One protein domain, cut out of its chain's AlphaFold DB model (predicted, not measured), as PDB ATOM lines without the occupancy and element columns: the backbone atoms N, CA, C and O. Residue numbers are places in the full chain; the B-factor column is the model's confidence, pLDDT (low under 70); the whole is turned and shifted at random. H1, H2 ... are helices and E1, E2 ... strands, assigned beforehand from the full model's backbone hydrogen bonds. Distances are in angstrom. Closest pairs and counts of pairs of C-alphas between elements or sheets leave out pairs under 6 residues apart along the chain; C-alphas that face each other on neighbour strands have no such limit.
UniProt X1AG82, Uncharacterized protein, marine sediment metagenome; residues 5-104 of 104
ATOM      1  N   ALA A   5      -1.025  26.137 -12.958       78.88
ATOM      2  CA  ALA A   5      -1.151  25.134 -11.907       78.88
ATOM      3  C   ALA A   5      -1.743  25.717 -10.614       78.88
ATOM      4  O   ALA A   5      -2.564  25.068  -9.965       78.88
ATOM      5  N   THR A   6      -1.384  26.955 -10.265       79.50
ATOM      6  CA  THR A   6      -1.904  27.635  -9.073       79.50
ATOM      7  C   THR A   6      -3.389  27.943  -9.213       79.50
ATOM      8  O   THR A   6      -4.146  27.712  -8.274       79.50
ATOM      9  N   ILE A   7      -3.833  28.393 -10.390       75.06
ATOM     10  CA  ILE A   7      -5.253  28.669 -10.663       75.06
ATOM     11  C   ILE A   7      -6.072  27.374 -10.574       75.06
ATOM     12  O   ILE A   7      -7.122  27.337  -9.931       75.06
ATOM     13  N   VAL A   8      -5.570  26.284 -11.160       78.94
ATOM     14  CA  VAL A   8      -6.230  24.972 -11.085       78.94
ATOM     15  C   VAL A   8      -6.312  24.480  -9.639       78.94
ATOM     16  O   VAL A   8      -7.354  23.977  -9.210       78.94
ATOM     17  N   GLU A   9      -5.241  24.635  -8.860       83.00
ATOM     18  CA  GLU A   9      -5.225  24.215  -7.461       83.00
ATOM     19  C   GLU A   9      -6.178  25.052  -6.594       83.00
ATOM     20  O   GLU A   9      -6.873  24.490  -5.745       83.00
ATOM     21  N   MET A  10      -6.266  26.365  -6.832       78.69
ATOM     22  CA  MET A  10      -7.210  27.257  -6.149       78.69
ATOM     23  C   MET A  10      -8.660  26.838  -6.405       78.69
ATOM     24  O   MET A  10      -9.396  26.594  -5.451       78.69
ATOM     25  N   ASN A  11      -9.042  26.636  -7.669       80.25
ATOM     26  CA  ASN A  11     -10.398  26.210  -8.030       80.25
ATOM     27  C   ASN A  11     -10.750  24.820  -7.485       80.25
ATOM     28  O   ASN A  11     -11.883  24.562  -7.075       80.25
ATOM     29  N   LYS A  12      -9.768  23.916  -7.423       82.88
ATOM     30  CA  LYS A  12      -9.949  22.585  -6.834       82.88
ATOM     31  C   LYS A  12     -10.102  22.641  -5.311       82.88
ATOM     32  O   LYS A  12     -10.879  21.864  -4.757       82.88
ATOM     33  N   LYS A  13      -9.371  23.528  -4.625       84.75
ATOM     34  CA  LYS A  13      -9.529  23.762  -3.179       84.75
ATOM     35  C   LYS A  13     -10.893  24.372  -2.870       84.75
ATOM     36  O   LYS A  13     -11.554  23.872  -1.964       84.75
ATOM     37  N   ALA A  14     -11.322  25.360  -3.652       82.44
ATOM     38  CA  ALA A  14     -12.649  25.965  -3.563       82.44
ATOM     39  C   ALA A  14     -13.760  24.919  -3.704       82.44
ATOM     40  O   ALA A  14     -14.559  24.742  -2.789       82.44
ATOM     41  N   GLY A  15     -13.734  24.117  -4.773       82.81
ATOM     42  CA  GLY A  15     -14.748  23.081  -4.970       82.81
ATOM     43  C   GLY A  15     -14.715  21.970  -3.924       82.81
ATOM     44  O   GLY A  15     -15.761  21.460  -3.523       82.81
ATOM     45  N   LYS A  16     -13.533  21.618  -3.399       85.56
ATOM     46  CA  LYS A  16     -13.441  20.685  -2.269       85.56
ATOM     47  C   LYS A  16     -14.083  21.275  -1.008       85.56
ATOM     48  O   LYS A  16     -14.887  20.594  -0.379       85.56
ATOM     49  N   HIS A  17     -13.780  22.530  -0.682       84.31
ATOM     50  CA  HIS A  17     -14.356  23.227   0.467       84.31
ATOM     51  C   HIS A  17     -15.878  23.365   0.341       84.31
ATOM     52  O   HIS A  17     -16.602  23.078   1.296       84.31
ATOM     53  N   ALA A  18     -16.363  23.719  -0.848       84.44
ATOM     54  CA  ALA A  18     -17.783  23.810  -1.151       84.44
ATOM     55  C   ALA A  18     -18.502  22.472  -0.975       84.44
ATOM     56  O   ALA A  18     -19.570  22.414  -0.370       84.44
ATOM     57  N   LYS A  19     -17.880  21.382  -1.430       84.94
ATOM     58  CA  LYS A  19     -18.407  20.031  -1.241       84.94
ATOM     59  C   LYS A  19     -18.440  19.614   0.229       84.94
ATOM     60  O   LYS A  19     -19.418  19.008   0.651       84.94
ATOM     61  N   GLU A  20     -17.381  19.894   0.988       86.19
ATOM     62  CA  GLU A  20     -17.284  19.529   2.411       86.19
ATOM     63  C   GLU A  20     -18.289  20.293   3.283       86.19
ATOM     64  O   GLU A  20     -18.789  19.733   4.253       86.19
ATOM     65  N   ASN A  21     -18.617  21.533   2.917       83.12
ATOM     66  CA  ASN A  21     -19.566  22.380   3.647       83.12
ATOM     67  C   ASN A  21     -20.969  22.405   3.014       83.12
ATOM     68  O   ASN A  21     -21.793  23.232   3.395       83.12
ATOM     69  N   GLU A  22     -21.229  21.536   2.030       83.75
ATOM     70  CA  GLU A  22     -22.496  21.451   1.286       83.75
ATOM     71  C   GLU A  22     -23.000  22.809   0.764       83.75
ATOM     72  O   GLU A  22     -24.205  23.065   0.687       83.75
ATOM     73  N   ILE A  23     -22.061  23.678   0.378       87.44
ATOM     74  CA  ILE A  23     -22.342  25.041  -0.066       87.44
ATOM     75  C   ILE A  23     -23.273  24.991  -1.280       87.44
ATOM     76  O   ILE A  23     -23.054  24.246  -2.237       87.44
ATOM     77  N   GLN A  24     -24.339  25.782  -1.209       88.44
ATOM     78  CA  GLN A  24     -25.342  25.921  -2.259       88.44
ATOM     79  C   GLN A  24     -25.145  27.258  -2.981       88.44
ATOM     80  O   GLN A  24     -24.691  28.212  -2.348       88.44
ATOM     81  N   PRO A  25     -25.510  27.367  -4.270       89.31
ATOM     82  CA  PRO A  25     -25.544  28.651  -4.948       89.31
ATOM     83  C   PRO A  25     -26.539  29.590  -4.263       89.31
ATOM     84  O   PRO A  25     -27.568  29.162  -3.728       89.31
ATOM     85  N   LEU A  26     -26.227  30.882  -4.287       91.19
ATOM     86  CA  LEU A  26     -27.093  31.910  -3.737       91.19
ATOM     87  C   LEU A  26     -28.290  32.108  -4.663       91.19
ATOM     88  O   LEU A  26     -28.124  32.448  -5.829       91.19
ATOM     89  N   ILE A  27     -29.492  31.919  -4.133       92.25
ATOM     90  CA  ILE A  27     -30.722  32.129  -4.893       92.25
ATOM     91  C   ILE A  27     -31.034  33.623  -4.923       92.25
ATOM     92  O   ILE A  27     -31.229  34.227  -3.865       92.25
ATOM     93  N   ALA A  28     -31.110  34.195  -6.123       91.50
ATOM     94  CA  ALA A  28     -31.567  35.562  -6.317       91.50
ATOM     95  C   ALA A  28     -33.039  35.676  -5.905       91.50
ATOM     96  O   ALA A  28     -33.885  34.884  -6.334       91.50
ATOM     97  N   LYS A  29     -33.350  36.645  -5.039       90.19
ATOM     98  CA  LYS A  29     -34.712  36.837  -4.518       90.19
ATOM     99  C   LYS A  29     -35.583  37.699  -5.426       90.19
ATOM    100  O   LYS A  29     -36.800  37.614  -5.329       90.19
ATOM    101  N   TYR A  30     -34.960  38.535  -6.244       90.88
ATOM    102  CA  TYR A  30     -35.582  39.421  -7.220       90.88
ATOM    103  C   TYR A  30     -34.645  39.550  -8.430       90.88
ATOM    104  O   TYR A  30     -33.478  39.150  -8.363       90.88
ATOM    105  N   ASP A  31     -35.150  40.052  -9.554       90.25
ATOM    106  CA  ASP A  31     -34.296  40.395 -10.692       90.25
ATOM    107  C   ASP A  31     -33.297  41.483 -10.281       90.25
ATOM    108  O   ASP A  31     -33.614  42.342  -9.458       90.25
ATOM    109  N   GLU A  32     -32.085  41.444 -10.836       90.12
ATOM    110  CA  GLU A  32     -31.037  42.429 -10.519       90.12
ATOM    111  C   GLU A  32     -30.569  42.420  -9.043       90.12
ATOM    112  O   GLU A  32     -29.988  43.396  -8.564       90.12
ATOM    113  N   ASP A  33     -30.779  41.311  -8.320       87.50
ATOM    114  CA  ASP A  33     -30.428  41.164  -6.900       87.50
ATOM    115  C   ASP A  33     -28.919  41.315  -6.637       87.50
ATOM    116  O   ASP A  33     -28.092  40.494  -7.039       87.50
ATOM    117  N   GLU A  34     -28.551  42.372  -5.910       85.62
ATOM    118  CA  GLU A  34     -27.154  42.685  -5.587       85.62
ATOM    119  C   GLU A  34     -26.520  41.685  -4.608       85.62
ATOM    120  O   GLU A  34     -25.293  41.608  -4.517       85.62
ATOM    121  N   ALA A  35     -27.308  40.886  -3.878       85.06
ATOM    122  CA  ALA A  35     -26.739  39.902  -2.960       85.06
ATOM    123  C   ALA A  35     -25.967  38.816  -3.722       85.06
ATOM    124  O   ALA A  35     -25.035  38.233  -3.168       85.06
ATOM    125  N   VAL A  36     -26.279  38.606  -5.007       86.19
ATOM    126  CA  VAL A  36     -25.537  37.719  -5.913       86.19
ATOM    127  C   VAL A  36     -24.063  38.107  -6.054       86.19
ATOM    128  O   VAL A  36     -23.231  37.226  -6.257       86.19
ATOM    129  N   PHE A  37     -23.682  39.373  -5.863       83.56
ATOM    130  CA  PHE A  37     -22.260  39.748  -5.826       83.56
ATOM    131  C   PHE A  37     -21.513  39.158  -4.622       83.56
ATOM    132  O   PHE A  37     -20.295  39.013  -4.667       83.56
ATOM    133  N   GLY A  38     -22.234  38.780  -3.564       82.44
ATOM    134  CA  GLY A  38     -21.717  38.031  -2.420       82.44
ATOM    135  C   GLY A  38     -21.938  36.521  -2.532       82.44
ATOM    136  O   GLY A  38     -21.944  35.837  -1.507       82.44
ATOM    137  N   CYS A  39     -22.187  35.998  -3.737       86.31
ATOM    138  CA  CYS A  39     -22.407  34.572  -3.929       86.31
ATOM    139  C   CYS A  39     -21.182  33.741  -3.507       86.31
ATOM    140  O   CYS A  39     -20.040  34.205  -3.581       86.31
ATOM    141  N   PRO A  40     -21.401  32.507  -3.029       88.19
ATOM    142  CA  PRO A  40     -20.307  31.684  -2.553       88.19
ATOM    143  C   PRO A  40     -19.437  31.170  -3.701       88.19
ATOM    144  O   PRO A  40     -19.892  31.012  -4.837       88.19
ATOM    145  N   ASP A  41     -18.194  30.837  -3.367       87.69
ATOM    146  CA  ASP A  41     -17.266  30.184  -4.281       87.69
ATOM    147  C   ASP A  41     -17.450  28.666  -4.238       87.69
ATOM    148  O   ASP A  41     -17.142  27.996  -3.250       87.69
ATOM    149  N   LEU A  42     -18.008  28.136  -5.322       86.44
ATOM    150  CA  LEU A  42     -18.170  26.710  -5.557       86.44
ATOM    151  C   LEU A  42     -16.994  26.131  -6.347       86.44
ATOM    152  O   LEU A  42     -16.841  24.910  -6.380       86.44
ATOM    153  N   GLY A  43     -16.158  26.961  -6.980       84.62
ATOM    154  CA  GLY A  43     -15.095  26.499  -7.868       84.62
ATOM    155  C   GLY A  43     -15.602  25.425  -8.842       84.62
ATOM    156  O   GLY A  43     -16.655  25.545  -9.464       84.62
ATOM    157  N   ASN A  44     -14.900  24.293  -8.913       81.12
ATOM    158  CA  ASN A  44     -15.279  23.189  -9.800       81.12
ATOM    159  C   ASN A  44     -16.398  22.260  -9.272       81.12
ATOM    160  O   ASN A  44     -16.609  21.182  -9.837       81.12
ATOM    161  N   PHE A  45     -17.082  22.616  -8.183       84.50
ATOM    162  CA  PHE A  45     -18.131  21.799  -7.579       84.50
ATOM    163  C   PHE A  45     -19.528  22.258  -8.004       84.50
ATOM    164  O   PHE A  45     -19.886  23.421  -7.876       84.50
ATOM    165  N   VAL A  46     -20.356  21.311  -8.453       84.50
ATOM    166  CA  VAL A  46     -21.775  21.557  -8.743       84.50
ATOM    167  C   VAL A  46     -22.626  20.836  -7.692       84.50
ATOM    168  O   VAL A  46     -22.594  19.599  -7.635       84.50
ATOM    169  N   PRO A  47     -23.378  21.565  -6.848       83.69
ATOM    170  CA  PRO A  47     -24.189  20.960  -5.804       83.69
ATOM    171  C   PRO A  47     -25.341  20.127  -6.373       83.69
ATOM    172  O   PRO A  47     -25.901  20.393  -7.437       83.69
ATOM    173  N   LYS A  48     -25.710  19.074  -5.640       84.88
ATOM    174  CA  LYS A  48     -26.745  18.123  -6.064       84.88
ATOM    175  C   LYS A  48     -28.122  18.798  -6.073       84.88
ATOM    176  O   LYS A  48     -28.515  19.402  -5.084       84.88
ATOM    177  N   GLY A  49     -28.872  18.633  -7.163       86.88
ATOM    178  CA  GLY A  49     -30.177  19.287  -7.352       86.88
ATOM    179  C   GLY A  49     -30.092  20.628  -8.078       86.88
ATOM    180  O   GLY A  49     -31.125  21.228  -8.356       86.88
ATOM    181  N   TRP A  50     -28.883  21.055  -8.439       90.56
ATOM    182  CA  TRP A  50     -28.643  22.206  -9.292       90.56
ATOM    183  C   TRP A  50     -28.107  21.762 -10.643       90.56
ATOM    184  O   TRP A  50     -27.381  20.769 -10.762       90.56
ATOM    185  N   LYS A  51     -28.475  22.510 -11.673       89.81
ATOM    186  CA  LYS A  51     -27.941  22.377 -13.017       89.81
ATOM    187  C   LYS A  51     -27.394  23.726 -13.431       89.81
ATOM    188  O   LYS A  51     -28.145  24.688 -13.502       89.81
ATOM    189  N   GLU A  52     -26.102  23.772 -13.719       90.44
ATOM    190  CA  GLU A  52     -25.500  24.957 -14.313       90.44
ATOM    191  C   GLU A  52     -26.107  25.175 -15.710       90.44
ATOM    192  O   GLU A  52     -26.029  24.296 -16.575       90.44
ATOM    193  N   THR A  53     -26.788  26.303 -15.896       89.62
ATOM    194  CA  THR A  53     -27.450  26.694 -17.149       89.62
ATOM    195  C   THR A  53     -26.594  27.653 -17.955       89.62
ATOM    196  O   THR A  53     -26.617  27.594 -19.185       89.62
ATOM    197  N   ASN A  54     -25.837  28.517 -17.277       89.81
ATOM    198  CA  ASN A  54     -25.036  29.543 -17.921       89.81
ATOM    199  C   ASN A  54     -23.780  29.882 -17.111       89.81
ATOM    200  O   ASN A  54     -23.700  29.597 -15.918       89.81
ATOM    201  N   ARG A  55     -22.804  30.527 -17.755       89.81
ATOM    202  CA  ARG A  55     -21.626  31.101 -17.092       89.81
ATOM    203  C   ARG A  55     -21.431  32.533 -17.548       89.81
ATOM    204  O   ARG A  55     -21.377  32.813 -18.744       89.81
ATOM    205  N   TYR A  56     -21.279  33.425 -16.586       87.88
ATOM    206  CA  TYR A  56     -21.026  34.836 -16.801       87.88
ATOM    207  C   TYR A  56     -19.578  35.141 -16.469       87.88
ATOM    208  O   TYR A  56     -19.104  34.827 -15.382       87.88
ATOM    209  N   PHE A  57     -18.880  35.755 -17.415       86.56
ATOM    210  CA  PHE A  57     -17.532  36.242 -17.193       86.56
ATOM    211  C   PHE A  57     -17.616  37.667 -16.662       86.56
ATOM    212  O   PHE A  57     -18.096  38.545 -17.376       86.56
ATOM    213  N   VAL A  58     -17.217  37.874 -15.410       83.12
ATOM    214  CA  VAL A  58     -17.388  39.141 -14.691       83.12
ATOM    215  C   VAL A  58     -16.029  39.646 -14.231       83.12
ATOM    216  O   VAL A  58     -15.196  38.886 -13.728       83.12
ATOM    217  N   ASP A  59     -15.795  40.941 -14.412       78.69
ATOM    218  CA  ASP A  59     -14.606  41.587 -13.870       78.69
ATOM    219  C   ASP A  59     -14.724  41.718 -12.341       78.69
ATOM    220  O   ASP A  59     -15.637  42.365 -11.827       78.69
ATOM    221  N   ASN A  60     -13.799  41.096 -11.602       69.00
ATOM    222  CA  ASN A  60     -13.805  41.100 -10.134       69.00
ATOM    223  C   ASN A  60     -13.185  42.380  -9.552       69.00
ATOM    224  O   ASN A  60     -13.270  42.625  -8.351       69.00
ATOM    225  N   SER A  61     -12.544  43.205 -10.385       58.88
ATOM    226  CA  SER A  61     -11.926  44.451  -9.927       58.88
ATOM    227  C   SER A  61     -12.950  45.573  -9.734       58.88
ATOM    228  O   SER A  61     -12.606  46.615  -9.179       58.88
ATOM    229  N   GLY A  62     -14.202  45.387 -10.181       51.22
ATOM    230  CA  GLY A  62     -15.273  46.385 -10.062       51.22
ATOM    231  C   GLY A  62     -15.018  47.672 -10.862       51.22
ATOM    232  O   GLY A  62     -15.760  48.641 -10.721       51.22
ATOM    233  N   LEU A  63     -13.975  47.669 -11.698       42.19
ATOM    234  CA  LEU A  63     -13.486  48.783 -12.515       42.19
ATOM    235  C   LEU A  63     -13.490  48.441 -14.013       42.19
ATOM    236  O   LEU A  63     -12.911  49.188 -14.803       42.19
ATOM    237  N   GLY A  64     -14.124  47.329 -14.403       46.09
ATOM    238  CA  GLY A  64     -14.270  46.946 -15.805       46.09
ATOM    239  C   GLY A  64     -14.869  48.088 -16.626       46.09
ATOM    240  O   GLY A  64     -15.908  48.654 -16.266       46.09
ATOM    241  N   GLN A  65     -14.192  48.454 -17.712       45.38
ATOM    242  CA  GLN A  65     -14.666  49.494 -18.623       45.38
ATOM    243  C   GLN A  65     -15.707  48.922 -19.593       45.38
ATOM    244  O   GLN A  65     -15.629  47.762 -19.999       45.38
ATOM    245  N   GLU A  66     -16.677  49.748 -20.001       46.81
ATOM    246  CA  GLU A  66     -17.618  49.428 -21.081       46.81
ATOM    247  C   GLU A  66     -16.841  49.265 -22.403       46.81
ATOM    248  O   GLU A  66     -16.601  50.227 -23.128       46.81
ATOM    249  N   GLY A  67     -16.375  48.047 -22.686       48.19
ATOM    250  CA  GLY A  67     -15.534  47.739 -23.848       48.19
ATOM    251  C   GLY A  67     -14.670  46.482 -23.705       48.19
ATOM    252  O   GLY A  67     -14.126  46.009 -24.702       48.19
ATOM    253  N   GLU A  68     -14.551  45.920 -22.499       56.00
ATOM    254  CA  GLU A  68     -13.811  44.678 -22.258       56.00
ATOM    255  C   GLU A  68     -14.678  43.422 -22.499       56.00
ATOM    256  O   GLU A  68     -15.904  43.481 -22.401       56.00
ATOM    257  N   PRO A  69     -14.078  42.258 -22.819       62.34
ATOM    258  CA  PRO A  69     -14.820  41.005 -23.005       62.34
ATOM    259  C   PRO A  69     -15.506  40.489 -21.725       62.34
ATOM    260  O   PRO A  69     -16.373  39.620 -21.816       62.34
ATOM    261  N   ALA A  70     -15.122  40.993 -20.547       74.12
ATOM    262  CA  ALA A  70     -15.776  40.698 -19.276       74.12
ATOM    263  C   ALA A  70     -16.959  41.645 -19.034       74.12
ATOM    264  O   ALA A  70     -16.866  42.846 -19.272       74.12
ATOM    265  N   LEU A  71     -18.066  41.102 -18.527       79.81
ATOM    266  CA  LEU A  71     -19.219  41.891 -18.113       79.81
ATOM    267  C   LEU A  71     -18.831  42.784 -16.933       79.81
ATOM    268  O   LEU A  71     -18.195  42.333 -15.973       79.81
ATOM    269  N   THR A  72     -19.273  44.038 -16.976       82.75
ATOM    270  CA  THR A  72     -19.220  44.909 -15.799       82.75
ATOM    271  C   THR A  72     -20.197  44.408 -14.736       82.75
ATOM    272  O   THR A  72     -21.176  43.727 -15.057       82.75
ATOM    273  N   ALA A  73     -19.985  44.790 -13.472       79.94
ATOM    274  CA  ALA A  73     -20.904  44.442 -12.386       79.94
ATOM    275  C   ALA A  73     -22.358  44.793 -12.751       79.94
ATOM    276  O   ALA A  73     -23.232  43.938 -12.689       79.94
ATOM    277  N   LYS A  74     -22.610  45.995 -13.284       82.00
ATOM    278  CA  LYS A  74     -23.951  46.415 -13.726       82.00
ATOM    279  C   LYS A  74     -24.526  45.556 -14.856       82.00
ATOM    280  O   LYS A  74     -25.711  45.242 -14.847       82.00
ATOM    281  N   GLN A  75     -23.710  45.166 -15.837       84.62
ATOM    282  CA  GLN A  75     -24.171  44.309 -16.935       84.62
ATOM    283  C   GLN A  75     -24.493  42.890 -16.469       84.62
ATOM    284  O   GLN A  75     -25.409  42.264 -17.003       84.62
ATOM    285  N   PHE A  76     -23.735  42.375 -15.502       86.44
ATOM    286  CA  PHE A  76     -24.046  41.106 -14.864       86.44
ATOM    287  C   PHE A  76     -25.312  41.218 -14.012       86.44
ATOM    288  O   PHE A  76     -26.184  40.367 -14.139       86.44
ATOM    289  N   GLN A  77     -25.464  42.304 -13.248       87.06
ATOM    290  CA  GLN A  77     -26.660  42.576 -12.454       87.06
ATOM    291  C   GLN A  77     -27.929  42.523 -13.308       87.06
ATOM    292  O   GLN A  77     -28.843  41.773 -12.994       87.06
ATOM    293  N   ALA A  78     -27.928  43.203 -14.456       88.94
ATOM    294  CA  ALA A  78     -29.040  43.202 -15.410       88.94
ATOM    295  C   ALA A  78     -29.390  41.811 -15.988       88.94
ATOM    296  O   ALA A  78     -30.407  41.653 -16.662       88.94
ATOM    297  N   LYS A  79     -28.534  40.800 -15.793       88.81
ATOM    298  CA  LYS A  79     -28.763  39.410 -16.222       88.81
ATOM    299  C   LYS A  79     -29.237  38.504 -15.088       88.81
ATOM    300  O   LYS A  79     -29.625  37.371 -15.373       88.81
ATOM    301  N   ILE A  80     -29.198  38.977 -13.844       90.56
ATOM    302  CA  ILE A  80     -29.673  38.233 -12.680       90.56
ATOM    303  C   ILE A  80     -31.190  38.130 -12.750       90.56
ATOM    304  O   ILE A  80     -31.877  39.139 -12.898       90.56
ATOM    305  N   LYS A  81     -31.688  36.906 -12.609       91.56
ATOM    306  CA  LYS A  81     -33.109  36.579 -12.644       91.56
ATOM    307  C   LYS A  81     -33.563  36.024 -11.311       91.56
ATOM    308  O   LYS A  81     -32.856  35.205 -10.717       91.56
ATOM    309  N   GLU A  82     -34.760  36.407 -10.881       92.88
ATOM    310  CA  GLU A  82     -35.337  35.845  -9.659       92.88
ATOM    311  C   GLU A  82     -35.458  34.310  -9.738       92.88
ATOM    312  O   GLU A  82     -35.755  33.732 -10.785       92.88
ATOM    313  N   GLY A  83     -35.203  33.628  -8.619       89.38
ATOM    314  CA  GLY A  83     -35.350  32.173  -8.507       89.38
ATOM    315  C   GLY A  83     -34.192  31.343  -9.074       89.38
ATOM    316  O   GLY A  83     -34.132  30.141  -8.798       89.38
ATOM    317  N   PHE A  84     -33.245  31.958  -9.790       92.56
ATOM    318  CA  PHE A  84     -32.002  31.310 -10.214       92.56
ATOM    319  C   PHE A  84     -30.945  31.363  -9.107       92.56
ATOM    320  O   PHE A  84     -30.894  32.286  -8.293       92.56
ATOM    321  N   GLY A  85     -30.105  30.332  -9.060       92.88
ATOM    322  CA  GLY A  85     -28.941  30.245  -8.190       92.88
ATOM    323  C   GLY A  85     -27.703  30.816  -8.869       92.88
ATOM    324  O   GLY A  85     -27.485  30.595 -10.053       92.88
ATOM    325  N   TYR A  86     -26.855  31.497  -8.114       92.50
ATOM    326  CA  TYR A  86     -25.607  32.063  -8.605       92.50
ATOM    327  C   TYR A  86     -24.460  31.713  -7.666       92.50
ATOM    328  O   TYR A  86     -24.623  31.698  -6.445       92.50
ATOM    329  N   ALA A  87     -23.300  31.403  -8.232       91.44
ATOM    330  CA  ALA A  87     -22.088  31.121  -7.473       91.44
ATOM    331  C   ALA A  87     -20.843  31.267  -8.339       91.44
ATOM    332  O   ALA A  87     -20.901  31.088  -9.554       91.44
ATOM    333  N   ILE A  88     -19.704  31.536  -7.710       90.56
ATOM    334  CA  ILE A  88     -18.424  31.591  -8.411       90.56
ATOM    335  C   ILE A  88     -18.002  30.155  -8.734       90.56
ATOM    336  O   ILE A  88     -17.934  29.301  -7.852       90.56
ATOM    337  N   VAL A  89     -17.778  29.876 -10.016       89.56
ATOM    338  CA  VAL A  89     -17.358  28.554 -10.518       89.56
ATOM    339  C   VAL A  89     -15.900  28.537 -10.950       89.56
ATOM    340  O   VAL A  89     -15.275  27.480 -11.032       89.56
ATOM    341  N   GLU A  90     -15.334  29.708 -11.233       85.31
ATOM    342  CA  GLU A  90     -13.909  29.824 -11.484       85.31
ATOM    343  C   GLU A  90     -13.385  31.185 -11.036       85.31
ATOM    344  O   GLU A  90     -13.889  32.226 -11.458       85.31
ATOM    345  N   THR A  91     -12.348  31.174 -10.203       82.25
ATOM    346  CA  THR A  91     -11.670  32.394  -9.762       82.25
ATOM    347  C   THR A  91     -10.335  32.549 -10.485       82.25
ATOM    348  O   THR A  91      -9.438  31.713 -10.341       82.25
ATOM    349  N   GLY A  92     -10.197  33.626 -11.264       76.56
ATOM    350  CA  GLY A  92      -8.943  34.074 -11.869       76.56
ATOM    351  C   GLY A  92      -8.286  35.223 -11.091       76.56
ATOM    352  O   GLY A  92      -8.775  35.666 -10.057       76.56
ATOM    353  N   GLN A  93      -7.149  35.725 -11.593       69.19
ATOM    354  CA  GLN A  93      -6.380  36.788 -10.920       69.19
ATOM    355  C   GLN A  93      -7.093  38.156 -10.935       69.19
ATOM    356  O   GLN A  93      -6.943  38.931  -9.996       69.19
ATOM    357  N   PHE A  94      -7.843  38.452 -11.999       70.62
ATOM    358  CA  PHE A  94      -8.556  39.727 -12.184       70.62
ATOM    359  C   PHE A  94     -10.023  39.543 -12.596       70.62
ATOM    360  O   PHE A  94     -10.833  40.448 -12.434       70.62
ATOM    361  N   GLN A  95     -10.370  38.362 -13.105       79.06
ATOM    362  CA  GLN A  95     -11.678  38.036 -13.662       79.06
ATOM    363  C   GLN A  95     -12.194  36.756 -13.008       79.06
ATOM    364  O   GLN A  95     -11.407  35.856 -12.698       79.06
ATOM    365  N   ILE A  96     -13.504  36.685 -12.800       85.31
ATOM    366  CA  ILE A  96     -14.195  35.536 -12.216       85.31
ATOM    367  C   ILE A  96     -15.269  35.035 -13.178       85.31
ATOM    368  O   ILE A  96     -15.827  35.793 -13.973       85.31
ATOM    369  N   TYR A  97     -15.584  33.750 -13.086       88.19
ATOM    370  CA  TYR A  97     -16.749  33.169 -13.730       88.19
ATOM    371  C   TYR A  97     -17.814  32.890 -12.683       88.19
ATOM    372  O   TYR A  97     -17.586  32.128 -11.741       88.19
ATOM    373  N   ILE A  98     -18.990  33.472 -12.881       89.56
ATOM    374  CA  ILE A  98     -20.176  33.205 -12.075       89.56
ATOM    375  C   ILE A  98     -21.062  32.237 -12.854       89.56
ATOM    376  O   ILE A  98     -21.506  32.536 -13.961       89.56
ATOM    377  N   GLY A  99     -21.300  31.060 -12.287       91.25
ATOM    378  CA  GLY A  99     -22.256  30.093 -12.800       91.25
ATOM    379  C   GLY A  99     -23.677  30.483 -12.412       91.25
ATOM    380  O   GLY A  99     -23.939  30.844 -11.265       91.25
ATOM    381  N   GLU A 100     -24.587  30.392 -13.373       93.50
ATOM    382  CA  GLU A 100     -26.030  30.405 -13.168       93.50
ATOM    383  C   GLU A 100     -26.515  28.971 -13.019       93.50
ATOM    384  O   GLU A 100     -26.168  28.101 -13.820       93.50
ATOM    385  N   PHE A 101     -27.331  28.730 -12.008       92.38
ATOM    386  CA  PHE A 101     -27.826  27.425 -11.633       92.38
ATOM    387  C   PHE A 101     -29.348  27.441 -11.569       92.38
ATOM    388  O   PHE A 101     -29.957  28.270 -10.900       92.38
ATOM    389  N   GLU A 102     -29.970  26.458 -12.198       92.31
ATOM    390  CA  GLU A 102     -31.402  26.202 -12.095       92.31
ATOM    391  C   GLU A 102     -31.639  24.962 -11.225       92.31
ATOM    392  O   GLU A 102     -30.841  24.015 -11.236       92.31
ATOM    393  N   ARG A 103     -32.725  24.955 -10.442       86.62
ATOM    394  CA  ARG A 103     -33.110  23.770  -9.665       86.62
ATOM    395  C   ARG A 103     -33.613  22.683 -10.616       86.62
ATOM    396  O   ARG A 103     -34.481  22.940 -11.444       86.62
ATOM    397  N   LYS A 104     -33.051  21.483 -10.484       76.12
ATOM    398  CA  LYS A 104     -33.434  20.289 -11.249       76.12
ATOM    399  C   LYS A 104     -34.648  19.585 -10.645       76.12
ATOM    400  O   LYS A 104     -34.762  19.582  -9.399       76.12
TER     401      LYS A 104
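What this domain is: This is residues 5 to 104 of the 104 residues of an uncharacterized protein of marine sediment metagenome (UniProt X1AG82). A strongly twisted three-stranded sheet has the long helix H1 beside edge strand E2; two short helices, H2 and H3, sit near each other, away from H1. The 100 printed residues include H1, H2, E1, H3, E2 and E3, in that order; the antiparallel sheet runs E1, E3, E2. The mixed whole is compact, radius of gyration of the C-alphas 13.0 A, and flat, 37 by 34 by 19 A.

How they stand to each other: H1, residues 5 to 20, only grazes the sheet; its closest C-alphas to E2, residues 85 to 91, are Asn 11 and Glu 90, 6.1 A. H2, residues 34 to 38, is close but not clearly touching H3, residues 73 to 77; closest C-alphas Glu 34 and Gln 77, 6.9 A. H2 and H3 only graze the sheet. E1, residues 50 to 59, is antiparallel to E3, residues 95 to 103; N 56 and O 98, 2.8 A, are within hydrogen-bond range. E2 and E3 form a hairpin, with N 99 and O 87 at 2.8 A. E1, H3, E2 form a split strand-helix-strand unit, E3 between its strands, with a right-handed crossover. H1 and H3 have every O i to N i+4 pair within range; H2 has 0 of 1, but 2 of 2 O i to N i+3.

Where its parts are: H1, 22.3 A long, begins at C-alpha 5 (-1.151, 25.134, -11.907). E1, 24.4 A, bends by 68 degrees at residue 53. E3, 26.1 A, ends at C-alpha 103 (-33.110, 23.770, -9.665).

The domain as a whole: The printed part has no cut. Links H1 to H2, H2 to E1 and E1 to H3 are long. Residues 60 to 69 and 93 have pLDDT under 70.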